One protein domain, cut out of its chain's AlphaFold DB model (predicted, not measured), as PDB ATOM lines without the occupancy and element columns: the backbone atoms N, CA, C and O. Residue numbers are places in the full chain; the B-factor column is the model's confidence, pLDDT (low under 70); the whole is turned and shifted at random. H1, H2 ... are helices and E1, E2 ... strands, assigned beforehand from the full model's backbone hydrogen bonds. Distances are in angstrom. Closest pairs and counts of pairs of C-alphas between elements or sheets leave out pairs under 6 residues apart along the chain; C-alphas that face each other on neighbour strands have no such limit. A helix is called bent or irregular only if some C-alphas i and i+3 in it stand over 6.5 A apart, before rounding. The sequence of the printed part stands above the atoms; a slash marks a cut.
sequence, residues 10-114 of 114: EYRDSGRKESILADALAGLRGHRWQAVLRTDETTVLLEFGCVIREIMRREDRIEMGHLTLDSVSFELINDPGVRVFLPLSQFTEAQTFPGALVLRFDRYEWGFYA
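This is residues 10 to 114 of the 114 residues of an uncharacterized protein of Peptococcaceae bacterium CEB3 (UniProt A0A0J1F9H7). One seven-stranded sheet curls like part of a barrel and folds back on itself, with helix H1 packed on it, chiefly at E5. The long hairpin of E2 and E3 reaches beyond this body, and its tip, residues 63 to 68, sticks out. The printed part has 105 residues, in the order H1 E1 E2 E3 E4 E5 E6 E7; the sheet runs E4 E3 E2 E1 E7 E6 E5, all antiparallel, and the class is mixed, helices and strands. It is compact, with a radius of gyration of the C-alphas of 14.3 A, yet elongated, spanning 45 by 28 by 24 A.

H1, residues 10 to 26, begins at C-alpha 10 (379.115, 446.736, 298.998) and is 24.1 A long. E1 is residues 32 to 38. E2, residues 44 to 64, measures 34.6 A and bends by 126 degrees at residue 49; E3, residues 67 to 79, measures 36.9 A. E4 is residues 83 to 87, E5 91 to 97, E6 100 to 105, and E7 108 to 113, ending at C-alpha 113 (358.307, 456.707, 320.720).

In the twisted folded sheet, one sheet bent back into two leaves, E4 and E3 face E1, E7, E6 and E5, with E2 as the hinge. E1 to E4 form one meander, each strand the antiparallel neighbour of the one before, and E5 to E7 another. E2 pairs with E1 over residues 44 to 51, N 35 and O 48 at 2.8 A, and with E3 over 51 to 64, N 58 and O 73 at 2.8 A. Within hydrogen-bond range are also N 76 and O 84 of E3 and E4, 2.8 A, N 36 and O 111 of E1 and E7, 2.8 A, N 103 and O 110 of E6 and E7, 2.8 A, and N 95 and O 102 of E5 and E6, 2.8 A. H1 is on the sheet; its closest C-alphas to E5 are those of Leu 21 and Ala 94, 6.6 A. In H1 every O i to N i+4 pair is within hydrogen-bond range.

The C-alphas farthest apart, those of His 66 and Pro 98, are 47.4 A apart. The printed part has no cut, and its links between named elements are tight. The mean pLDDT of the printed part is 88.4; residues 10 to 14, 62, 64 and 66 to 69 are under 70.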
ATOM      1  N   GLU A  10     379.620 447.172 297.685       45.81
ATOM      2  CA  GLU A  10     379.115 446.736 298.998       45.81
ATOM      3  C   GLU A  10     379.723 447.534 300.162       45.81
ATOM      4  O   GLU A  10     379.009 447.930 301.083       45.81
ATOM      5  N   TYR A  11     381.014 447.876 300.089       48.97
ATOM      6  CA  TYR A  11     381.667 448.719 301.102       48.97
ATOM      7  C   TYR A  11     381.120 450.152 301.127       48.97
ATOM      8  O   TYR A  11     380.991 450.755 302.194       48.97
ATOM      9  N   ARG A  12     380.775 450.706 299.958       48.53
ATOM     10  CA  ARG A  12     380.267 452.081 299.846       48.53
ATOM     11  C   ARG A  12     378.840 452.205 300.380       48.53
ATOM     12  O   ARG A  12     378.519 453.220 300.995       48.53
ATOM     13  N   ASP A  13     378.010 451.187 300.155       59.62
ATOM     14  CA  ASP A  13     376.644 451.145 300.682       59.62
ATOM     15  C   ASP A  13     376.632 450.875 302.195       59.62
ATOM     16  O   ASP A  13     375.951 451.574 302.944       59.62
ATOM     17  N   SER A  14     377.487 449.961 302.668       67.88
ATOM     18  CA  SER A  14     377.627 449.651 304.098       67.88
ATOM     19  C   SER A  14     378.036 450.876 304.916       67.88
ATOM     20  O   SER A  14     377.382 451.186 305.906       67.88
ATOM     21  N   GLY A  15     379.042 451.642 304.473       80.81
ATOM     22  CA  GLY A  15     379.460 452.859 305.183       80.81
ATOM     23  C   GLY A  15     378.365 453.933 305.248       80.81
ATOM     24  O   GLY A  15     378.230 454.632 306.252       80.81
ATOM     25  N   ARG A  16     377.531 454.040 304.204       85.62
ATOM     26  CA  ARG A  16     376.396 454.972 304.194       85.62
ATOM     27  C   ARG A  16     375.283 454.512 305.133       85.62
ATOM     28  O   ARG A  16     374.799 455.318 305.922       85.62
ATOM     29  N   LYS A  17     374.883 453.241 305.048       90.50
ATOM     30  CA  LYS A  17     373.891 452.632 305.945       90.50
ATOM     31  C   LYS A  17     374.313 452.764 307.404       90.50
ATOM     32  O   LYS A  17     373.491 453.107 308.247       90.50
ATOM     33  N   GLU A  18     375.598 452.551 307.675       92.06
ATOM     34  CA  GLU A  18     376.157 452.650 309.017       92.06
ATOM     35  C   GLU A  18     376.029 454.070 309.564       92.06
ATOM     36  O   GLU A  18     375.539 454.240 310.675       92.06
ATOM     37  N   SER A  19     376.389 455.082 308.766       92.38
ATOM     38  CA  SER A  19     376.235 456.489 309.153       92.38
ATOM     39  C   SER A  19     374.774 456.839 309.432       92.38
ATOM     40  O   SER A  19     374.485 457.421 310.469       92.38
ATOM     41  N   ILE A  20     373.847 456.444 308.551       93.50
ATOM     42  CA  ILE A  20     372.410 456.722 308.723       93.50
ATOM     43  C   ILE A  20     371.896 456.106 310.027       93.50
ATOM     44  O   ILE A  20     371.192 456.766 310.790       93.50
ATOM     45  N   LEU A  21     372.244 454.843 310.286       94.38
ATOM     46  CA  LEU A  21     371.823 454.155 311.498       94.38
ATOM     47  C   LEU A  21     372.472 454.776 312.744       94.38
ATOM     48  O   LEU A  21     371.776 455.022 313.724       94.38
ATOM     49  N   ALA A  22     373.768 455.091 312.708       93.38
ATOM     50  CA  ALA A  22     374.467 455.743 313.815       93.38
ATOM     51  C   ALA A  22     373.845 457.103 314.170       93.38
ATOM     52  O   ALA A  22     373.565 457.361 315.343       93.38
ATOM     53  N   ASP A  23     373.580 457.936 313.162       93.00
ATOM     54  CA  ASP A  23     372.968 459.256 313.329       93.00
ATOM     55  C   ASP A  23     371.553 459.141 313.909       93.00
ATOM     56  O   ASP A  23     371.187 459.881 314.824       93.00
ATOM     57  N   ALA A  24     370.767 458.170 313.433       93.31
ATOM     58  CA  ALA A  24     369.432 457.897 313.955       93.31
ATOM     59  C   ALA A  24     369.462 457.452 315.428       93.31
ATOM     60  O   ALA A  24     368.664 457.917 316.244       93.31
ATOM     61  N   LEU A  25     370.403 456.577 315.790       93.62
ATOM     62  CA  LEU A  25     370.532 456.048 317.148       93.62
ATOM     63  C   LEU A  25     371.063 457.082 318.149       93.62
ATOM     64  O   LEU A  25     370.719 457.003 319.330       93.62
ATOM     65  N   ALA A  26     371.859 458.062 317.711       90.25
ATOM     66  CA  ALA A  26     372.455 459.074 318.586       90.25
ATOM     67  C   ALA A  26     371.410 459.822 319.440       90.25
ATOM     68  O   ALA A  26     371.682 460.151 320.595       90.25
ATOM     69  N   GLY A  27     370.202 460.029 318.903       86.00
ATOM     70  CA  GLY A  27     369.098 460.700 319.597       86.00
ATOM     71  C   GLY A  27     368.387 459.863 320.667       86.00
ATOM     72  O   GLY A  27     367.632 460.417 321.461       86.00
ATOM     73  N   LEU A  28     368.614 458.545 320.730       89.06
ATOM     74  CA  LEU A  28     367.910 457.676 321.680       89.06
ATOM     75  C   LEU A  28     368.508 457.710 323.092       89.06
ATOM     76  O   LEU A  28     367.810 457.440 324.074       89.06
ATOM     77  N   ARG A  29     369.806 457.997 323.211       90.62
ATOM     78  CA  ARG A  29     370.557 457.805 324.455       90.62
ATOM     79  C   ARG A  29     370.084 458.746 325.565       90.62
ATOM     80  O   ARG A  29     369.974 459.949 325.369       90.62
ATOM     81  N   GLY A  30     369.872 458.197 326.760       87.31
ATOM     82  CA  GLY A  30     369.523 458.958 327.964       87.31
ATOM     83  C   GLY A  30     368.065 459.417 328.040       87.31
ATOM     84  O   GLY A  30     367.660 459.968 329.062       87.31
ATOM     85  N   HIS A  31     367.265 459.151 327.006       88.00
ATOM     86  CA  HIS A  31     365.842 459.465 326.974       88.00
ATOM     87  C   HIS A  31     364.998 458.218 327.252       88.00
ATOM     88  O   HIS A  31     365.419 457.085 326.998       88.00
ATOM     89  N   ARG A  32     363.808 458.433 327.818       92.81
ATOM     90  CA  ARG A  32     362.808 457.380 327.993       92.81
ATOM     91  C   ARG A  32     362.029 457.231 326.693       92.81
ATOM     92  O   ARG A  32     361.557 458.226 326.163       92.81
ATOM     93  N   TRP A  33     361.885 455.993 326.240       93.62
ATOM     94  CA  TRP A  33     361.183 455.633 325.015       93.62
ATOM     95  C   TRP A  33     360.260 454.450 325.260       93.62
ATOM     96  O   TRP A  33     360.580 453.553 326.041       93.62
ATOM     97  N   GLN A  34     359.157 454.408 324.533       95.69
ATOM     98  CA  GLN A  34     358.405 453.198 324.263       95.69
ATOM     99  C   GLN A  34     359.016 452.522 323.033       95.69
ATOM    100  O   GLN A  34     358.934 453.053 321.927       95.69
ATOM    101  N   ALA A  35     359.659 451.374 323.235       95.00
ATOM    102  CA  ALA A  35     360.232 450.563 322.173       95.00
ATOM    103  C   ALA A  35     359.217 449.509 321.718       95.00
ATOM    104  O   ALA A  35     358.640 448.799 322.545       95.00
ATOM    105  N   VAL A  36     359.018 449.394 320.407       96.44
ATOM    106  CA  VAL A  36     358.074 448.466 319.779       96.44
ATOM    107  C   VAL A  36     358.771 447.737 318.640       96.44
ATOM    108  O   VAL A  36     359.307 448.374 317.741       96.44
ATOM    109  N   LEU A  37     358.734 446.410 318.658       96.88
ATOM    110  CA  LEU A  37     359.200 445.551 317.575       96.88
ATOM    111  C   LEU A  37     357.998 444.975 316.834       96.88
ATOM    112  O   LEU A  37     357.131 444.345 317.450       96.88
ATOM    113  N   ARG A  38     357.976 445.139 315.513       96.38
ATOM    114  CA  ARG A  38     356.931 444.597 314.636       96.38
ATOM    115  C   ARG A  38     357.531 443.839 313.460       96.38
ATOM    116  O   ARG A  38     358.638 444.153 313.039       96.38
ATOM    117  N   THR A  39     356.806 442.862 312.921       94.81
ATOM    118  CA  THR A  39     357.159 442.189 311.648       94.81
ATOM    119  C   THR A  39     356.434 442.770 310.444       94.81
ATOM    120  O   THR A  39     356.864 442.587 309.310       94.81
ATOM    121  N   ASP A  40     355.325 443.455 310.696       87.31
ATOM    122  CA  ASP A  40     354.460 444.093 309.716       87.31
ATOM    123  C   ASP A  40     353.638 445.188 310.421       87.31
ATOM    124  O   ASP A  40     353.809 445.441 311.614       87.31
ATOM    125  N   GLU A  41     352.730 445.840 309.700       80.75
ATOM    126  CA  GLU A  41     351.918 446.941 310.239       80.75
ATOM    127  C   GLU A  41     350.953 446.522 311.366       80.75
ATOM    128  O   GLU A  41     350.458 447.370 312.106       80.75
ATOM    129  N   THR A  42     350.673 445.225 311.514       85.25
ATOM    130  CA  THR A  42     349.636 444.685 312.406       85.25
ATOM    131  C   THR A  42     350.183 443.845 313.558       85.25
ATOM    132  O   THR A  42     349.593 443.826 314.639       85.25
ATOM    133  N   THR A  43     351.317 443.176 313.364       93.50
ATOM    134  CA  THR A  43     351.850 442.193 314.308       93.50
ATOM    135  C   THR A  43     352.941 442.805 315.182       93.50
ATOM    136  O   THR A  43     354.082 442.986 314.751       93.50
ATOM    137  N   VAL A  44     352.602 443.080 316.445       95.75
ATOM    138  CA  VAL A  44     353.560 443.497 317.484       95.75
ATOM    139  C   VAL A  44     354.139 442.261 318.166       95.75
ATOM    140  O   VAL A  44     353.405 441.472 318.759       95.75
ATOM    141  N   LEU A  45     355.461 442.103 318.105       95.50
ATOM    142  CA  LEU A  45     356.167 441.005 318.771       95.50
ATOM    143  C   LEU A  45     356.574 441.356 320.200       95.50
ATOM    144  O   LEU A  45     356.572 440.498 321.080       95.50
ATOM    145  N   LEU A  46     356.978 442.605 320.415       94.50
ATOM    146  CA  LEU A  46     357.492 443.074 321.691       94.50
ATOM    147  C   LEU A  46     357.204 444.565 321.837       94.50
ATOM    148  O   LEU A  46     357.424 445.334 320.906       94.50
ATOM    149  N   GLU A  47     356.746 444.970 323.015       95.06
ATOM    150  CA  GLU A  47     356.487 446.366 323.346       95.06
ATOM    151  C   GLU A  47     356.825 446.622 324.819       95.06
ATOM    152  O   GLU A  47     356.363 445.897 325.702       95.06
ATOM    153  N   PHE A  48     357.658 447.628 325.092       93.12
ATOM    154  CA  PHE A  48     358.057 447.986 326.454       93.12
ATOM    155  C   PHE A  48     358.629 449.403 326.544       93.12
ATOM    156  O   PHE A  48     359.240 449.918 325.610       93.12
ATOM    157  N   GLY A  49     358.493 450.008 327.722       93.81
ATOM    158  CA  GLY A  49     359.162 451.263 328.048       93.81
ATOM    159  C   GLY A  49     360.603 451.014 328.487       93.81
ATOM    160  O   GLY A  49     360.858 450.122 329.296       93.81
ATOM    161  N   CYS A  50     361.549 451.808 327.995       93.88
ATOM    162  CA  CYS A  50     362.954 451.681 328.356       93.88
ATOM    163  C   CYS A  50     363.709 453.011 328.299       93.88
ATOM    164  O   CYS A  50     363.249 453.989 327.714       93.88
ATOM    165  N   VAL A  51     364.886 453.035 328.921       94.88
ATOM    166  CA  VAL A  51     365.877 454.100 328.743       94.88
ATOM    167  C   VAL A  51     367.101 453.472 328.102       94.88
ATOM    168  O   VAL A  51     367.657 452.525 328.657       94.88
ATOM    169  N   ILE A  52     367.524 453.983 326.947       94.12
ATOM    170  CA  ILE A  52     368.747 453.512 326.291       94.12
ATOM    171  C   ILE A  52     369.948 454.152 326.989       94.12
ATOM    172  O   ILE A  52     370.113 455.372 326.969       94.12
ATOM    173  N   ARG A  53     370.787 453.335 327.631       93.50
ATOM    174  CA  ARG A  53     371.966 453.792 328.382       93.50
ATOM    175  C   ARG A  53     373.201 453.882 327.501       93.50
ATOM    176  O   ARG A  53     373.929 454.880 327.541       93.50
ATOM    177  N   GLU A  54     373.428 452.845 326.707       93.50
ATOM    178  CA  GLU A  54     374.623 452.700 325.883       93.50
ATOM    179  C   GLU A  54     374.253 452.237 324.480       93.50
ATOM    180  O   GLU A  54     373.297 451.486 324.284       93.50
ATOM    181  N   ILE A  55     375.025 452.721 323.511       94.44
ATOM    182  CA  ILE A  55     374.933 452.346 322.104       94.44
ATOM    183  C   ILE A  55     376.364 452.104 321.644       94.44
ATOM    184  O   ILE A  55     377.209 452.991 321.787       94.44
ATOM    185  N   MET A  56     376.653 450.909 321.142       93.56
ATOM    186  CA  MET A  56     377.998 450.515 320.728       93.56
ATOM    187  C   MET A  56     377.983 449.952 319.316       93.56
ATOM    188  O   MET A  56     377.145 449.117 318.987       93.56
ATOM    189  N   ARG A  57     378.957 450.354 318.500       93.56
ATOM    190  CA  ARG A  57     379.262 449.668 317.244       93.56
ATOM    191  C   ARG A  57     380.036 448.388 317.558       93.56
ATOM    192  O   ARG A  57     381.057 448.439 318.245       93.56
ATOM    193  N   ARG A  58     379.565 447.259 317.044       90.62
ATOM    194  CA  ARG A  58     380.218 445.951 317.123       90.62
ATOM    195  C   ARG A  58     380.626 445.516 315.725       90.62
ATOM    196  O   ARG A  58     379.850 445.650 314.782       90.62
ATOM    197  N   GLU A  59     381.844 445.012 315.617       89.06
ATOM    198  CA  GLU A  59     382.359 444.373 314.413       89.06
ATOM    199  C   GLU A  59     382.870 443.000 314.820       89.06
ATOM    200  O   GLU A  59     383.824 442.891 315.590       89.06
ATOM    201  N   ASP A  60     382.191 441.971 314.331       82.06
ATOM    202  CA  ASP A  60     382.518 440.584 314.601       82.06
ATOM    203  C   ASP A  60     383.108 439.964 313.340       82.06
ATOM    204  O   ASP A  60     382.540 440.062 312.250       82.06
ATOM    205  N   ARG A  61     384.254 439.301 313.502       75.56
ATOM    206  CA  ARG A  61     384.872 438.495 312.449       75.56
ATOM    207  C   ARG A  61     384.593 437.034 312.731       75.56
ATOM    208  O   ARG A  61     385.074 436.490 313.724       75.56
ATOM    209  N   ILE A  62     383.806 436.410 311.867       69.62
ATOM    210  CA  ILE A  62     383.440 435.001 311.988       69.62
ATOM    211  C   ILE A  62     384.286 434.207 310.997       69.62
ATOM    212  O   ILE A  62     384.105 434.310 309.782       69.62
ATOM    213  N   GLU A  63     385.207 433.403 311.519       72.56
ATOM    214  CA  GLU A  63     385.988 432.459 310.721       72.56
ATOM    215  C   GLU A  63     385.190 431.160 310.525       72.56
ATOM    216  O   GLU A  63     384.948 430.404 311.466       72.56
ATOM    217  N   MET A  64     384.769 430.891 309.289       62.12
ATOM    218  CA  MET A  64     384.095 429.657 308.879       62.12
ATOM    219  C   MET A  64     384.972 428.893 307.882       62.12
ATOM    220  O   MET A  64     384.812 428.987 306.663       62.12
ATOM    221  N   GLY A  65     385.936 428.129 308.403       73.69
ATOM    222  CA  GLY A  65     386.875 427.356 307.584       73.69
ATOM    223  C   GLY A  65     387.819 428.262 306.786       73.69
ATOM    224  O   GLY A  65     388.741 428.832 307.355       73.69
ATOM    225  N   HIS A  66     387.600 428.391 305.472       64.25
ATOM    226  CA  HIS A  66     388.371 429.288 304.591       64.25
ATOM    227  C   HIS A  66     387.690 430.641 304.328       64.25
ATOM    228  O   HIS A  66     388.219 431.449 303.569       64.25
ATOM    229  N   LEU A  67     386.508 430.878 304.905       56.25
ATOM    230  CA  LEU A  67     385.752 432.116 304.736       56.25
ATOM    231  C   LEU A  67     385.841 432.957 306.008       56.25
ATOM    232  O   LEU A  67     385.569 432.466 307.100       56.25
ATOM    233  N   THR A  68     386.174 434.232 305.847       63.03
ATOM    234  CA  THR A  68     386.031 435.243 306.895       63.03
ATOM    235  C   THR A  68     384.798 436.070 306.564       63.03
ATOM    236  O   THR A  68     384.728 436.666 305.490       63.03
ATOM    237  N   LEU A  69     383.809 436.064 307.455       67.88
ATOM    238  CA  LEU A  69     382.637 436.929 307.363       67.88
ATOM    239  C   LEU A  69     382.796 438.069 308.364       67.88
ATOM    240  O   LEU A  69     382.827 437.828 309.571       67.88
ATOM    241  N   ASP A  70     382.871 439.293 307.854       71.56
ATOM    242  CA  ASP A  70     382.812 440.500 308.672       71.56
ATOM    243  C   ASP A  70     381.339 440.891 308.868       71.56
ATOM    244  O   ASP A  70     380.591 441.066 307.902       71.56
ATOM    245  N   SER A  71     380.903 441.011 310.120       83.31
ATOM    246  CA  SER A  71     379.547 441.426 310.479       83.31
ATOM    247  C   SER A  71     379.590 442.683 311.336       83.31
ATOM    248  O   SER A  71     380.272 442.724 312.357       83.31
ATOM    249  N   VAL A  72     378.843 443.712 310.933       89.94
ATOM    250  CA  VAL A  72     378.698 444.958 311.697       89.94
ATOM    251  C   VAL A  72     377.293 445.030 312.283       89.94
ATOM    252  O   VAL A  72     376.298 444.810 311.586       89.94
ATOM    253  N   SER A  73     377.195 445.371 313.565       93.31
ATOM    254  CA  SER A  73     375.923 445.618 314.241       93.31
ATOM    255  C   SER A  73     376.027 446.763 315.245       93.31
ATOM    256  O   SER A  73     377.110 447.095 315.726       93.31
ATOM    257  N   PHE A  74     374.891 447.374 315.569       95.19
ATOM    258  CA  PHE A  74     374.781 448.284 316.705       95.19
ATOM    259  C   PHE A  74     374.134 447.557 317.881       95.19
ATOM    260  O   PHE A  74     373.042 447.007 317.758       95.19
ATOM    261  N   GLU A  75     374.807 447.557 319.025       95.38
ATOM    262  CA  GLU A  75     374.284 447.044 320.287       95.38
ATOM    263  C   GLU A  75     373.685 448.199 321.088       95.38
ATOM    264  O   GLU A  75     374.387 449.133 321.477       95.38
ATOM    265  N   LEU A  76     372.384 448.117 321.346       94.81
ATOM    266  CA  LEU A  76     371.654 448.981 322.263       94.81
ATOM    267  C   LEU A  76     371.558 448.290 323.616       94.81
ATOM    268  O   LEU A  76     371.069 447.163 323.701       94.81
ATOM    269  N   ILE A  77     371.962 448.977 324.678       94.38
ATOM    270  CA  ILE A  77     371.795 448.497 326.051       94.38
ATOM    271  C   ILE A  77     370.806 449.407 326.758       94.38
ATOM    272  O   ILE A  77     371.054 450.605 326.934       94.38
ATOM    273  N   ASN A  78     369.679 448.837 327.171       92.38
ATOM    274  CA  ASN A  78     368.693 449.561 327.955       92.38
ATOM    275  C   ASN A  78     368.975 449.480 329.466       92.38
ATOM    276  O   ASN A  78     369.861 448.763 329.913       92.38
ATOM    277  N   ASP A  79     368.209 450.214 330.266       87.94
ATOM    278  CA  ASP A  79     368.023 449.973 331.701       87.94
ATOM    279  C   ASP A  79     366.803 449.049 331.869       87.94
ATOM    280  O   ASP A  79     365.715 449.472 331.463       87.94
ATOM    281  N   PRO A  80     366.923 447.789 332.349       87.88
ATOM    282  CA  PRO A  80     367.864 447.250 333.350       87.88
ATOM    283  C   PRO A  80     369.104 446.496 332.827       87.88
ATOM    284  O   PRO A  80     369.771 445.812 333.602       87.88
ATOM    285  N   GLY A  81     369.426 446.574 331.536       90.06
ATOM    286  CA  GLY A  81     370.619 445.943 330.945       90.06
ATOM    287  C   GLY A  81     370.322 444.972 329.803       90.06
ATOM    288  O   GLY A  81     371.192 444.184 329.427       90.06
ATOM    289  N   VAL A  82     369.104 444.992 329.259       91.56
ATOM    290  CA  VAL A  82     368.734 444.183 328.093       91.56
ATOM    291  C   VAL A  82     369.470 444.714 326.870       91.56
ATOM    292  O   VAL A  82     369.533 445.923 326.639       91.56
ATOM    293  N   ARG A  83     370.018 443.782 326.092       93.62
ATOM    294  CA  ARG A  83     370.798 444.057 324.888       93.62
ATOM    295  C   ARG A  83     369.948 443.787 323.656       93.62
ATOM    296  O   ARG A  83     369.375 442.706 323.534       93.62
ATOM    297  N   VAL A  84     369.890 444.752 322.750       92.88
ATOM    298  CA  VAL A  84     369.250 444.623 321.438       92.88
ATOM    299  C   VAL A  84     370.320 444.827 320.377       92.88
ATOM    300  O   VAL A  84     371.017 445.837 320.384       92.88
ATOM    301  N   PHE A  85     370.451 443.862 319.474       94.06
ATOM    302  CA  PHE A  85     371.419 443.910 318.384       94.06
ATOM    303  C   PHE A  85     370.712 444.295 317.091       94.06
ATOM    304  O   PHE A  85     369.734 443.661 316.699       94.06
ATOM    305  N   LEU A  86     371.224 445.331 316.436       94.75
ATOM    306  CA  LEU A  86     370.730 445.864 315.176       94.75
ATOM    307  C   LEU A  86     371.758 445.563 314.076       94.75
ATOM    308  O   LEU A  86     372.737 446.304 313.938       94.75
ATOM    309  N   PRO A  87     371.605 444.455 313.330       93.25
ATOM    310  CA  PRO A  87     372.558 444.049 312.304       93.25
ATOM    311  C   PRO A  87     372.487 444.985 311.095       93.25
ATOM    312  O   PRO A  87     371.434 445.139 310.474       93.25
ATOM    313  N   LEU A  88     373.628 445.564 310.716       92.06
ATOM    314  CA  LEU A  88     373.713 446.506 309.600       92.06
ATOM    315  C   LEU A  88     373.335 445.856 308.261       92.06
ATOM    316  O   LEU A  88     372.759 446.507 307.394       92.06
ATOM    317  N   SER A  89     373.618 444.561 308.106       90.69
ATOM    318  CA  SER A  89     373.336 443.812 306.877       90.69
ATOM    319  C   SER A  89     371.845 443.732 306.539       90.69
ATOM    320  O   SER A  89     371.510 443.609 305.368       90.69
ATOM    321  N   GLN A  90     370.967 443.802 307.545       92.94
ATOM    322  CA  GLN A  90     369.512 443.772 307.360       92.94
ATOM    323  C   GLN A  90     368.900 445.171 307.399       92.94
ATOM    324  O   GLN A  90     367.693 445.295 307.248       92.94
ATOM    325  N   PHE A  91     369.692 446.212 307.680       94.94
ATOM    326  CA  PHE A  91     369.192 447.574 307.798       94.94
ATOM    327  C   PHE A  91     368.858 448.143 306.418       94.94
ATOM    328  O   PHE A  91     369.673 448.108 305.483       94.94
ATOM    329  N   THR A  92     367.664 448.716 306.325       94.31
ATOM    330  CA  THR A  92     367.121 449.254 305.078       94.31
ATOM    331  C   THR A  92     367.005 450.765 305.156       94.31
ATOM    332  O   THR A  92     367.528 451.467 304.291       94.31
ATOM    333  N   GLU A  93     366.353 451.280 306.199       94.50
ATOM    334  CA  GLU A  93     366.119 452.714 306.348       94.50
ATOM    335  C   GLU A  93     365.850 453.129 307.797       94.50
ATOM    336  O   GLU A  93     365.422 452.333 308.634       94.50
ATOM    337  N   ALA A  94     366.061 454.416 308.070       96.25
ATOM    338  CA  ALA A  94     365.653 455.073 309.302       96.25
ATOM    339  C   ALA A  94     364.769 456.277 308.964       96.25
ATOM    340  O   ALA A  94     365.086 457.055 308.062       96.25
ATOM    341  N   GLN A  95     363.676 456.436 309.702       95.69
ATOM    342  CA  GLN A  95     362.752 457.556 309.575       95.69
ATOM    343  C   GLN A  95     362.575 458.220 310.935       95.69
ATOM    344  O   GLN A  95     362.092 457.606 311.887       95.69
ATOM    345  N   THR A  96     362.963 459.489 311.013       93.12
ATOM    346  CA  THR A  96     362.865 460.293 312.231       93.12
ATOM    347  C   THR A  96     361.714 461.278 312.097       93.12
ATOM    348  O   THR A  96     361.656 462.063 311.151       93.12
ATOM    349  N   PHE A  97     360.823 461.264 313.078       92.56
ATOM    350  CA  PHE A  97     359.712 462.192 313.234       92.56
ATOM    351  C   PHE A  97     359.840 462.915 314.584       92.56
ATOM    352  O   PHE A  97     360.568 462.458 315.470       92.56
ATOM    353  N   PRO A  98     359.135 464.038 314.799       91.44
ATOM    354  CA  PRO A  98     359.068 464.652 316.121       91.44
ATOM    355  C   PRO A  98     358.564 463.646 317.170       91.44
ATOM    356  O   PRO A  98     357.423 463.198 317.097       91.44
ATOM    357  N   GLY A  99     359.424 463.275 318.122       91.19
ATOM    358  CA  GLY A  99     359.097 462.321 319.188       91.19
ATOM    359  C   GLY A  99     359.028 460.850 318.763       91.19
ATOM    360  O   GLY A  99     358.624 460.021 319.571       91.19
ATOM    361  N   ALA A 100     359.417 460.496 317.534       94.31
ATOM    362  CA  ALA A 100     359.428 459.102 317.099       94.31
ATOM    363  C   ALA A 100     360.606 458.781 316.176       94.31
ATOM    364  O   ALA A 100     360.970 459.567 315.304       94.31
ATOM    365  N   LEU A 101     361.163 457.586 316.327       95.94
ATOM    366  CA  LEU A 101     362.153 457.012 315.425       95.94
ATOM    367  C   LEU A 101     361.672 455.638 314.971       95.94
ATOM    368  O   LEU A 101     361.347 454.795 315.801       95.94
ATOM    369  N   VAL A 102     361.668 455.400 313.665       96.25
ATOM    370  CA  VAL A 102     361.374 454.090 313.080       96.25
ATOM    371  C   VAL A 102     362.601 453.601 312.324       96.25
ATOM    372  O   VAL A 102     363.088 454.274 311.417       96.25
ATOM    373  N   LEU A 103     363.105 452.432 312.699       96.88
ATOM    374  CA  LEU A 103     364.209 451.739 312.044       96.88
ATOM    375  C   LEU A 103     363.656 450.506 311.338       96.88
ATOM    376  O   LEU A 103     363.094 449.632 312.000       96.88
ATOM    377  N   ARG A 104     363.828 450.414 310.020       96.69
ATOM    378  CA  ARG A 104     363.353 449.273 309.235       96.69
ATOM    379  C   ARG A 104     364.488 448.350 308.838       96.69
ATOM    380  O   ARG A 104     365.539 448.788 308.360       96.69
ATOM    381  N   PHE A 105     364.212 447.067 309.001       95.62
ATOM    382  CA  PHE A 105     365.047 445.956 308.596       95.62
ATOM    383  C   PHE A 105     364.258 445.044 307.650       95.62
ATOM    384  O   PHE A 105     363.036 445.147 307.560       95.62
ATOM    385  N   ASP A 106     364.935 444.125 306.964       94.19
ATOM    386  CA  ASP A 106     364.340 443.264 305.925       94.19
ATOM    387  C   ASP A 106     363.017 442.575 306.310       94.19
ATOM    388  O   ASP A 106     362.176 442.320 305.449       94.19
ATOM    389  N   ARG A 107     362.844 442.209 307.586       93.12
ATOM    390  CA  ARG A 107     361.681 441.435 308.069       93.12
ATOM    391  C   ARG A 107     361.020 441.997 309.321       93.12
ATOM    392  O   ARG A 107     360.112 441.369 309.859       93.12
ATOM    393  N   TYR A 108     361.530 443.105 309.838       95.38
ATOM    394  CA  TYR A 108     361.030 443.690 311.070       95.38
ATOM    395  C   TYR A 108     361.359 445.172 311.136       95.38
ATOM    396  O   TYR A 108     362.282 445.657 310.486       95.38
ATOM    397  N   GLU A 109     360.629 445.891 311.971       96.44
ATOM    398  CA  GLU A 109     360.913 447.278 312.291       96.44
ATOM    399  C   GLU A 109     360.920 447.503 313.799       96.44
ATOM    400  O   GLU A 109     360.174 446.873 314.552       96.44
ATOM    401  N   TRP A 110     361.779 448.422 314.224       96.69
ATOM    402  CA  TRP A 110     361.791 448.970 315.569       96.69
ATOM    403  C   TRP A 110     361.224 450.384 315.545       96.69
ATOM    404  O   TRP A 110     361.760 451.254 314.863       96.69
ATOM    405  N   GLY A 111     360.175 450.624 316.322       96.19
ATOM    406  CA  GLY A 111     359.680 451.954 316.653       96.19
ATOM    407  C   GLY A 111     360.133 452.366 318.051       96.19
ATOM    408  O   GLY A 111     359.975 451.601 318.998       96.19
ATOM    409  N   PHE A 112     360.661 453.576 318.192       95.50
ATOM    410  CA  PHE A 112     360.956 454.225 319.467       95.50
ATOM    411  C   PHE A 112     360.125 455.500 319.559       95.50
ATOM    412  O   PHE A 112     360.288 456.393 318.731       95.50
ATOM    413  N   TYR A 113     359.244 455.591 320.551       95.38
ATOM    414  CA  TYR A 113     358.307 456.707 320.720       95.38
ATOM    415  C   TYR A 113     358.529 457.385 322.080       95.38
ATOM    416  O   TYR A 113     358.619 456.684 323.087       95.38
ATOM    417  N   ALA A 114     358.702 458.708 322.105       87.31
ATOM    418  CA  ALA A 114     358.946 459.500 323.319       87.31
ATOM    419  C   ALA A 114     357.649 459.862 324.052       87.31
ATOM    420  O   ALA A 114     356.625 460.092 323.367       87.31
TER     421      ALA A 114